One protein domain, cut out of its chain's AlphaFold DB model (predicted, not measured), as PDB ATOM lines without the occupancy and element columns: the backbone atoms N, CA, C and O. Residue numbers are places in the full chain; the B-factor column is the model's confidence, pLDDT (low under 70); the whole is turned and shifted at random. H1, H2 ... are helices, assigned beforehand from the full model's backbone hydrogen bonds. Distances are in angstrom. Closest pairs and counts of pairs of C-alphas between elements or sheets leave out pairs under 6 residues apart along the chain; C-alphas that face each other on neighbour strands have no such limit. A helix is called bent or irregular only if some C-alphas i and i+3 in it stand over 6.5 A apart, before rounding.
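Overview. This is residues 2 to 62 of the 66 residues of an uncharacterized protein of Anoxybacillus sp. BCO1 (UniProt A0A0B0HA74). The model is a flat, open horseshoe: two long helices, H1 and H4, make its arms, which stay apart with a gap between them, and the short helices H2 and H3 make the bend that joins them. The free ends of the arms, residues 2 to 10 of H1 and residues 51 to 62, of which 51 to 61 belong to H4, stick out from this bend. The printed part has 61 residues with four named helices, in the order H1, H2, H3, H4, and no named strand; its class is all helix. The whole is loose, with a radius of gyration of the C-alphas of 13.3 A, and spans 41 by 33 by 13 A.

Arrangement. H1, residues 2 to 17, and H2, residues 22 to 29, only just touch, with 3 pairs of C-alphas within 8 A. H1 touches H2 with residues 15 to 16 alone; the closest C-alphas of the two are those of Gly 15 and Lys 28, 6.1 A apart, and their lines are about perpendicular at 75 degrees. H2 is irregular: C-alphas 23 and 26 are 7.9 A apart, and its line is a rough one. H3, residues 32 to 38, is close to H1 but not clearly touching it; the closest C-alphas, of Val 16 and Tyr 33, are 6.4 A apart. These two run the same way at a shallow tilt of 20 degrees. H2 and H3 are close but not clearly touching, with the C-alphas of Lys 28 and Tyr 34 closest at 5.7 A, and about perpendicular at 82 degrees. H3 and H4, residues 40 to 61, form a helical hairpin: they touch, opposite ways at a shallow tilt of 18 degrees. Their closest C-alphas are those of Tyr 35 and Tyr 42, 5.0 A apart, and H4 touches H3 with residues 42 to 49 alone. H4 is apart from H1 and from H2. In H3 every O i to N i+4 pair is within hydrogen-bond range; in H1 it is 11 of 12, in H4 15 of 18, and in H2 0 of 4, beside 3 of 5 O i to N i+3 pairs.

Along the chain. H1 begins at C-alpha 2, (193.994, 143.642, 136.131), and measures 22.6 A from first to last C-alpha. H2 begins at C-alpha 22, (164.594, 138.885, 142.400). H4 measures 33.0 A and ends at C-alpha 61, (193.959, 136.658, 117.036).

Size, cuts and confidence. The C-alphas of Tyr 22 and Arg 62 are the two farthest apart, 41.5 A. The printed part has no cut, and its three links are tight. The mean pLDDT of the printed part is 94.0, and no printed residue is under 70.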
ATOM      1  N   PHE A   2     194.810 144.038 134.971       91.38
ATOM      2  CA  PHE A   2     193.994 143.642 136.131       91.38
ATOM      3  C   PHE A   2     192.473 143.800 135.939       91.38
ATOM      4  O   PHE A   2     191.720 142.877 136.225       91.38
ATOM      5  N   LEU A   3     192.015 144.919 135.359       91.56
ATOM      6  CA  LEU A   3     190.581 145.168 135.128       91.56
ATOM      7  C   LEU A   3     189.893 144.085 134.285       91.56
ATOM      8  O   LEU A   3     188.754 143.735 134.564       91.56
ATOM      9  N   GLY A   4     190.581 143.526 133.284       89.25
ATOM     10  CA  GLY A   4     190.021 142.446 132.467       89.25
ATOM     11  C   GLY A   4     189.789 141.166 133.270       89.25
ATOM     12  O   GLY A   4     188.786 140.493 133.064       89.25
ATOM     13  N   VAL A   5     190.674 140.874 134.228       91.94
ATOM     14  CA  VAL A   5     190.532 139.738 135.150       91.94
ATOM     15  C   VAL A   5     189.372 139.977 136.114       91.94
ATOM     16  O   VAL A   5     188.533 139.100 136.285       91.94
ATOM     17  N   VAL A   6     189.284 141.180 136.690       95.44
ATOM     18  CA  VAL A   6     188.185 141.553 137.595       95.44
ATOM     19  C   VAL A   6     186.840 141.450 136.880       95.44
ATOM     20  O   VAL A   6     185.931 140.801 137.385       95.44
ATOM     21  N   ILE A   7     186.718 142.023 135.680       93.31
ATOM     22  CA  ILE A   7     185.488 141.940 134.885       93.31
ATOM     23  C   ILE A   7     185.192 140.483 134.518       93.31
ATOM     24  O   ILE A   7     184.066 140.038 134.703       93.31
ATOM     25  N   GLY A   8     186.196 139.722 134.070       90.62
ATOM     26  CA  GLY A   8     186.046 138.308 133.719       90.62
ATOM     27  C   GLY A   8     185.596 137.412 134.877       90.62
ATOM     28  O   GLY A   8     184.957 136.397 134.627       90.62
ATOM     29  N   LEU A   9     185.873 137.798 136.126       94.44
ATOM     30  CA  LEU A   9     185.377 137.131 137.334       94.44
ATOM     31  C   LEU A   9     183.993 137.624 137.761       94.44
ATOM     32  O   LEU A   9     183.133 136.821 138.108       94.44
ATOM     33  N   LEU A  10     183.755 138.936 137.743       95.50
ATOM     34  CA  LEU A  10     182.477 139.499 138.181       95.50
ATOM     35  C   LEU A  10     181.329 139.120 137.244       95.50
ATOM     36  O   LEU A  10     180.226 138.864 137.713       95.50
ATOM     37  N   PHE A  11     181.583 139.046 135.937       93.06
ATOM     38  CA  PHE A  11     180.568 138.703 134.940       93.06
ATOM     39  C   PHE A  11     179.889 137.342 135.205       93.06
ATOM     40  O   PHE A  11     178.662 137.317 135.318       93.06
ATOM     41  N   PRO A  12     180.623 136.220 135.372       93.19
ATOM     42  CA  PRO A  12     180.013 134.937 135.710       93.19
ATOM     43  C   PRO A  12     179.358 134.941 137.097       93.19
ATOM     44  O   PRO A  12     178.283 134.365 137.246       93.19
ATOM     45  N   ILE A  13     179.943 135.624 138.092       95.69
ATOM     46  CA  ILE A  13     179.356 135.729 139.441       95.69
ATOM     47  C   ILE A  13     177.980 136.401 139.381       95.69
ATOM     48  O   ILE A  13     177.011 135.857 139.904       95.69
ATOM     49  N   ILE A  14     177.878 137.554 138.714       95.69
ATOM     50  CA  ILE A  14     176.615 138.285 138.549       95.69
ATOM     51  C   ILE A  14     175.617 137.442 137.752       95.69
ATOM     52  O   ILE A  14     174.445 137.367 138.120       95.69
ATOM     53  N   GLY A  15     176.077 136.773 136.693       94.12
ATOM     54  CA  GLY A  15     175.224 135.923 135.870       94.12
ATOM     55  C   GLY A  15     174.609 134.765 136.648       94.12
ATOM     56  O   GLY A  15     173.405 134.543 136.552       94.12
ATOM     57  N   VAL A  16     175.394 134.071 137.470       95.69
ATOM     58  CA  VAL A  16     174.880 132.998 138.330       95.69
ATOM     59  C   VAL A  16     173.995 133.564 139.443       95.69
ATOM     60  O   VAL A  16     172.912 133.041 139.677       95.69
ATOM     61  N   TRP A  17     174.393 134.661 140.092       96.75
ATOM     62  CA  TRP A  17     173.601 135.285 141.159       96.75
ATOM     63  C   TRP A  17     172.225 135.755 140.665       96.75
ATOM     64  O   TRP A  17     171.223 135.591 141.364       96.75
ATOM     65  N   SER A  18     172.139 136.243 139.426       96.31
ATOM     66  CA  SER A  18     170.877 136.675 138.817       96.31
ATOM     67  C   SER A  18     169.816 135.575 138.691       96.31
ATOM     68  O   SER A  18     168.634 135.880 138.539       96.31
ATOM     69  N   LEU A  19     170.207 134.302 138.802       95.69
ATOM     70  CA  LEU A  19     169.274 133.174 138.833       95.69
ATOM     71  C   LEU A  19     168.477 133.104 140.141       95.69
ATOM     72  O   LEU A  19     167.367 132.578 140.144       95.69
ATOM     73  N   PHE A  20     169.036 133.625 141.234       96.12
ATOM     74  CA  PHE A  20     168.514 133.427 142.588       96.12
ATOM     75  C   PHE A  20     167.930 134.699 143.215       96.12
ATOM     76  O   PHE A  20     167.125 134.603 144.137       96.12
ATOM     77  N   ASP A  21     168.316 135.886 142.738       95.19
ATOM     78  CA  ASP A  21     167.897 137.163 143.326       95.19
ATOM     79  C   ASP A  21     166.850 137.882 142.462       95.19
ATOM     80  O   ASP A  21     167.060 138.169 141.281       95.19
ATOM     81  N   TYR A  22     165.711 138.223 143.073       93.25
ATOM     82  CA  TYR A  22     164.594 138.885 142.400       93.25
ATOM     83  C   TYR A  22     164.959 140.271 141.848       93.25
ATOM     84  O   TYR A  22     164.475 140.637 140.773       93.25
ATOM     85  N   LYS A  23     165.828 141.030 142.534       95.06
ATOM     86  CA  LYS A  23     166.184 142.415 142.172       95.06
ATOM     87  C   LYS A  23     166.942 142.486 140.854       95.06
ATOM     88  O   LYS A  23     166.816 143.461 140.122       95.06
ATOM     89  N   ILE A  24     167.716 141.446 140.565       94.06
ATOM     90  CA  ILE A  24     168.541 141.326 139.360       94.06
ATOM     91  C   ILE A  24     168.054 140.205 138.435       94.06
ATOM     92  O   ILE A  24     168.731 139.866 137.471       94.06
ATOM     93  N   SER A  25     166.859 139.664 138.680       92.44
ATOM     94  CA  SER A  25     166.307 138.521 137.946       92.44
ATOM     95  C   SER A  25     166.148 138.761 136.447       92.44
ATOM     96  O   SER A  25     166.191 137.812 135.674       92.44
ATOM     97  N   MET A  26     166.011 140.015 136.005       93.94
ATOM     98  CA  MET A  26     165.993 140.349 134.576       93.94
ATOM     99  C   MET A  26     167.330 140.043 133.890       93.94
ATOM    100  O   MET A  26     167.346 139.677 132.716       93.94
ATOM    101  N   LEU A  27     168.450 140.142 134.616       94.50
ATOM    102  CA  LEU A  27     169.775 139.878 134.063       94.50
ATOM    103  C   LEU A  27     169.973 138.405 133.705       94.50
ATOM    104  O   LEU A  27     170.789 138.122 132.834       94.50
ATOM    105  N   LYS A  28     169.205 137.473 134.281       93.19
ATOM    106  CA  LYS A  28     169.372 136.036 134.017       93.19
ATOM    107  C   LYS A  28     169.242 135.667 132.539       93.19
ATOM    108  O   LYS A  28     169.909 134.745 132.090       93.19
ATOM    109  N   TYR A  29     168.449 136.425 131.778       93.69
ATOM    110  CA  TYR A  29     168.258 136.228 130.339       93.69
ATOM    111  C   TYR A  29     169.421 136.763 129.486       93.69
ATOM    112  O   TYR A  29     169.536 136.421 128.315       93.69
ATOM    113  N   VAL A  30     170.297 137.597 130.055       94.06
ATOM    114  CA  VAL A  30     171.499 138.111 129.376       94.06
ATOM    115  C   VAL A  30     172.634 137.089 129.419       94.06
ATOM    116  O   VAL A  30     173.523 137.105 128.569       94.06
ATOM    117  N   PHE A  31     172.631 136.200 130.409       93.69
ATOM    118  CA  PHE A  31     173.693 135.223 130.603       93.69
ATOM    119  C   PHE A  31     173.279 133.837 130.105       93.69
ATOM    120  O   PHE A  31     172.111 133.460 130.203       93.69
ATOM    121  N   PRO A  32     174.236 133.013 129.642       94.12
ATOM    122  CA  PRO A  32     173.924 131.660 129.191       94.12
ATOM    123  C   PRO A  32     173.453 130.745 130.336       94.12
ATOM    124  O   PRO A  32     172.823 129.728 130.071       94.12
ATOM    125  N   TYR A  33     173.726 131.090 131.603       94.38
ATOM    126  CA  TYR A  33     173.472 130.221 132.759       94.38
ATOM    127  C   TYR A  33     172.000 129.856 132.948       94.38
ATOM    128  O   TYR A  33     171.708 128.706 133.255       94.38
ATOM    129  N   TYR A  34     171.079 130.793 132.713       94.75
ATOM    130  CA  TYR A  34     169.644 130.510 132.791       94.75
ATOM    131  C   TYR A  34     169.245 129.399 131.817       94.75
ATOM    132  O   TYR A  34     168.597 128.428 132.190       94.75
ATOM    133  N   TYR A  35     169.715 129.514 130.579       95.38
ATOM    134  CA  TYR A  35     169.412 128.578 129.505       95.38
ATOM    135  C   TYR A  35     170.088 127.212 129.690       95.38
ATOM    136  O   TYR A  35     169.566 126.206 129.221       95.38
ATOM    137  N   ILE A  36     171.225 127.167 130.394       94.62
ATOM    138  CA  ILE A  36     171.866 125.911 130.812       94.62
ATOM    139  C   ILE A  36     171.013 125.199 131.865       94.62
ATOM    140  O   ILE A  36     170.826 123.990 131.768       94.62
ATOM    141  N   VAL A  37     170.498 125.936 132.856       94.19
ATOM    142  CA  VAL A  37     169.663 125.374 133.929       94.19
ATOM    143  C   VAL A  37     168.323 124.873 133.389       94.19
ATOM    144  O   VAL A  37     167.889 123.791 133.768       94.19
ATOM    145  N   GLU A  38     167.695 125.624 132.483       95.00
ATOM    146  CA  GLU A  38     166.422 125.240 131.860       95.00
ATOM    147  C   GLU A  38     166.576 124.030 130.915       95.00
ATOM    148  O   GLU A  38     165.679 123.194 130.791       95.00
ATOM    149  N   GLY A  39     167.738 123.903 130.264       93.31
ATOM    150  CA  GLY A  39     168.091 122.752 129.435       93.31
ATOM    151  C   GLY A  39     167.245 122.605 128.164       93.31
ATOM    152  O   GLY A  39     166.689 123.564 127.627       93.31
ATOM    153  N   SER A  40     167.169 121.377 127.634       93.31
ATOM    154  CA  SER A  40     166.403 121.051 126.420       93.31
ATOM    155  C   SER A  40     166.745 122.002 125.254       93.31
ATOM    156  O   SER A  40     167.923 122.213 124.945       93.31
ATOM    157  N   TRP A  41     165.742 122.595 124.599       93.31
ATOM    158  CA  TRP A  41     165.915 123.498 123.457       93.31
ATOM    159  C   TRP A  41     166.611 124.811 123.807       93.31
ATOM    160  O   TRP A  41     167.197 125.434 122.923       93.31
ATOM    161  N   TYR A  42     166.639 125.210 125.080       93.69
ATOM    162  CA  TYR A  42     167.335 126.423 125.506       93.69
ATOM    163  C   TYR A  42     168.858 126.309 125.386       93.69
ATOM    164  O   TYR A  42     169.533 127.331 125.261       93.69
ATOM    165  N   THR A  43     169.402 125.091 125.284       93.19
ATOM    166  CA  THR A  43     170.835 124.825 125.043       93.19
ATOM    167  C   THR A  43     171.363 125.475 123.754       93.19
ATOM    168  O   THR A  43     172.562 125.737 123.633       93.19
ATOM    169  N   ILE A  44     170.480 125.818 122.807       95.88
ATOM    170  CA  ILE A  44     170.864 126.574 121.610       95.88
ATOM    171  C   ILE A  44     171.448 127.952 121.949       95.88
ATOM    172  O   ILE A  44     172.345 128.424 121.257       95.88
ATOM    173  N   VAL A  45     171.006 128.583 123.040       95.56
ATOM    174  CA  VAL A  45     171.487 129.910 123.436       95.56
ATOM    175  C   VAL A  45     172.957 129.853 123.886       95.56
ATOM    176  O   VAL A  45     173.770 130.563 123.293       95.56
ATOM    177  N   PRO A  46     173.374 128.982 124.831       95.50
ATOM    178  CA  PRO A  46     174.790 128.773 125.144       95.50
ATOM    179  C   PRO A  46     175.658 128.407 123.931       95.50
ATOM    180  O   PRO A  46     176.808 128.849 123.848       95.50
ATOM    181  N   LEU A  47     175.122 127.644 122.969       96.06
ATOM    182  CA  LEU A  47     175.826 127.335 121.719       96.06
ATOM    183  C   LEU A  47     176.083 128.595 120.882       96.06
ATOM    184  O   LEU A  47     177.204 128.788 120.412       96.06
ATOM    185  N   LEU A  48     175.094 129.484 120.752       96.56
ATOM    186  CA  LEU A  48     175.256 130.766 120.058       96.56
ATOM    187  C   LEU A  48     176.286 131.667 120.750       96.56
ATOM    188  O   LEU A  48     177.134 132.242 120.069       96.56
ATOM    189  N   TYR A  49     176.271 131.745 122.086       94.81
ATOM    190  CA  TYR A  49     177.307 132.461 122.843       94.81
ATOM    191  C   TYR A  49     178.698 131.889 122.566       94.81
ATOM    192  O   TYR A  49     179.636 132.639 122.304       94.81
ATOM    193  N   SER A  50     178.829 130.561 122.587       95.25
ATOM    194  CA  SER A  50     180.099 129.878 122.333       95.25
ATOM    195  C   SER A  50     180.619 130.179 120.929       95.25
ATOM    196  O   SER A  50     181.772 130.579 120.773       95.25
ATOM    197  N   PHE A  51     179.756 130.063 119.916       97.06
ATOM    198  CA  PHE A  51     180.093 130.403 118.536       97.06
ATOM    199  C   PHE A  51     180.544 131.862 118.412       97.06
ATOM    200  O   PHE A  51     181.618 132.128 117.875       97.06
ATOM    201  N   LEU A  52     179.787 132.801 118.989       96.25
ATOM    202  CA  LEU A  52     180.101 134.228 118.973       96.25
ATOM    203  C   LEU A  52     181.461 134.530 119.624       96.25
ATOM    204  O   LEU A  52     182.278 135.236 119.031       96.25
ATOM    205  N   PHE A  53     181.746 133.975 120.805       93.69
ATOM    206  CA  PHE A  53     183.029 134.188 121.479       93.69
ATOM    207  C   PHE A  53     184.205 133.586 120.711       93.69
ATOM    208  O   PHE A  53     185.259 134.221 120.619       93.69
ATOM    209  N   ILE A  54     184.032 132.399 120.124       95.75
ATOM    210  CA  ILE A  54     185.051 131.776 119.273       95.75
ATOM    211  C   ILE A  54     185.309 132.650 118.045       95.75
ATOM    212  O   ILE A  54     186.463 132.962 117.761       95.75
ATOM    213  N   SER A  55     184.265 133.116 117.355       96.06
ATOM    214  CA  SER A  55     184.409 134.002 116.196       96.06
ATOM    215  C   SER A  55     185.144 135.295 116.547       96.06
ATOM    216  O   SER A  55     186.089 135.663 115.851       96.06
ATOM    217  N   ILE A  56     184.776 135.959 117.647       94.50
ATOM    218  CA  ILE A  56     185.470 137.167 118.123       94.50
ATOM    219  C   ILE A  56     186.940 136.863 118.423       94.50
ATOM    220  O   ILE A  56     187.822 137.646 118.065       94.50
ATOM    221  N   THR A  57     187.214 135.725 119.058       92.31
ATOM    222  CA  THR A  57     188.575 135.307 119.407       92.31
ATOM    223  C   THR A  57     189.413 135.075 118.155       92.31
ATOM    224  O   THR A  57     190.500 135.637 118.046       92.31
ATOM    225  N   ILE A  58     188.890 134.333 117.174       93.50
ATOM    226  CA  ILE A  58     189.555 134.098 115.888       93.50
ATOM    227  C   ILE A  58     189.833 135.428 115.189       93.50
ATOM    228  O   ILE A  58     190.965 135.670 114.786       93.50
ATOM    229  N   LEU A  59     188.845 136.322 115.083       93.38
ATOM    230  CA  LEU A  59     189.022 137.624 114.433       93.38
ATOM    231  C   LEU A  59     190.073 138.493 115.131       93.38
ATOM    232  O   LEU A  59     190.834 139.184 114.462       93.38
ATOM    233  N   ARG A  60     190.139 138.449 116.465       90.06
ATOM    234  CA  ARG A  60     191.105 139.226 117.250       90.06
ATOM    235  C   ARG A  60     192.525 138.664 117.184       90.06
ATOM    236  O   ARG A  60     193.478 139.435 117.302       90.06
ATOM    237  N   LEU A  61     192.665 137.344 117.081       89.38
ATOM    238  CA  LEU A  61     193.959 136.658 117.036       89.38
ATOM    239  C   LEU A  61     194.491 136.497 115.608       89.38
ATOM    240  O   LEU A  61     195.690 136.318 115.424       89.38
ATOM    241  N   ARG A  62     193.635 136.606 114.588       85.62
ATOM    242  CA  ARG A  62     194.040 136.525 113.183       85.62
ATOM    243  C   ARG A  62     195.078 137.603 112.857       85.62
ATOM    244  O   ARG A  62     194.801 138.791 112.981       85.62
TER     245      ARG A  62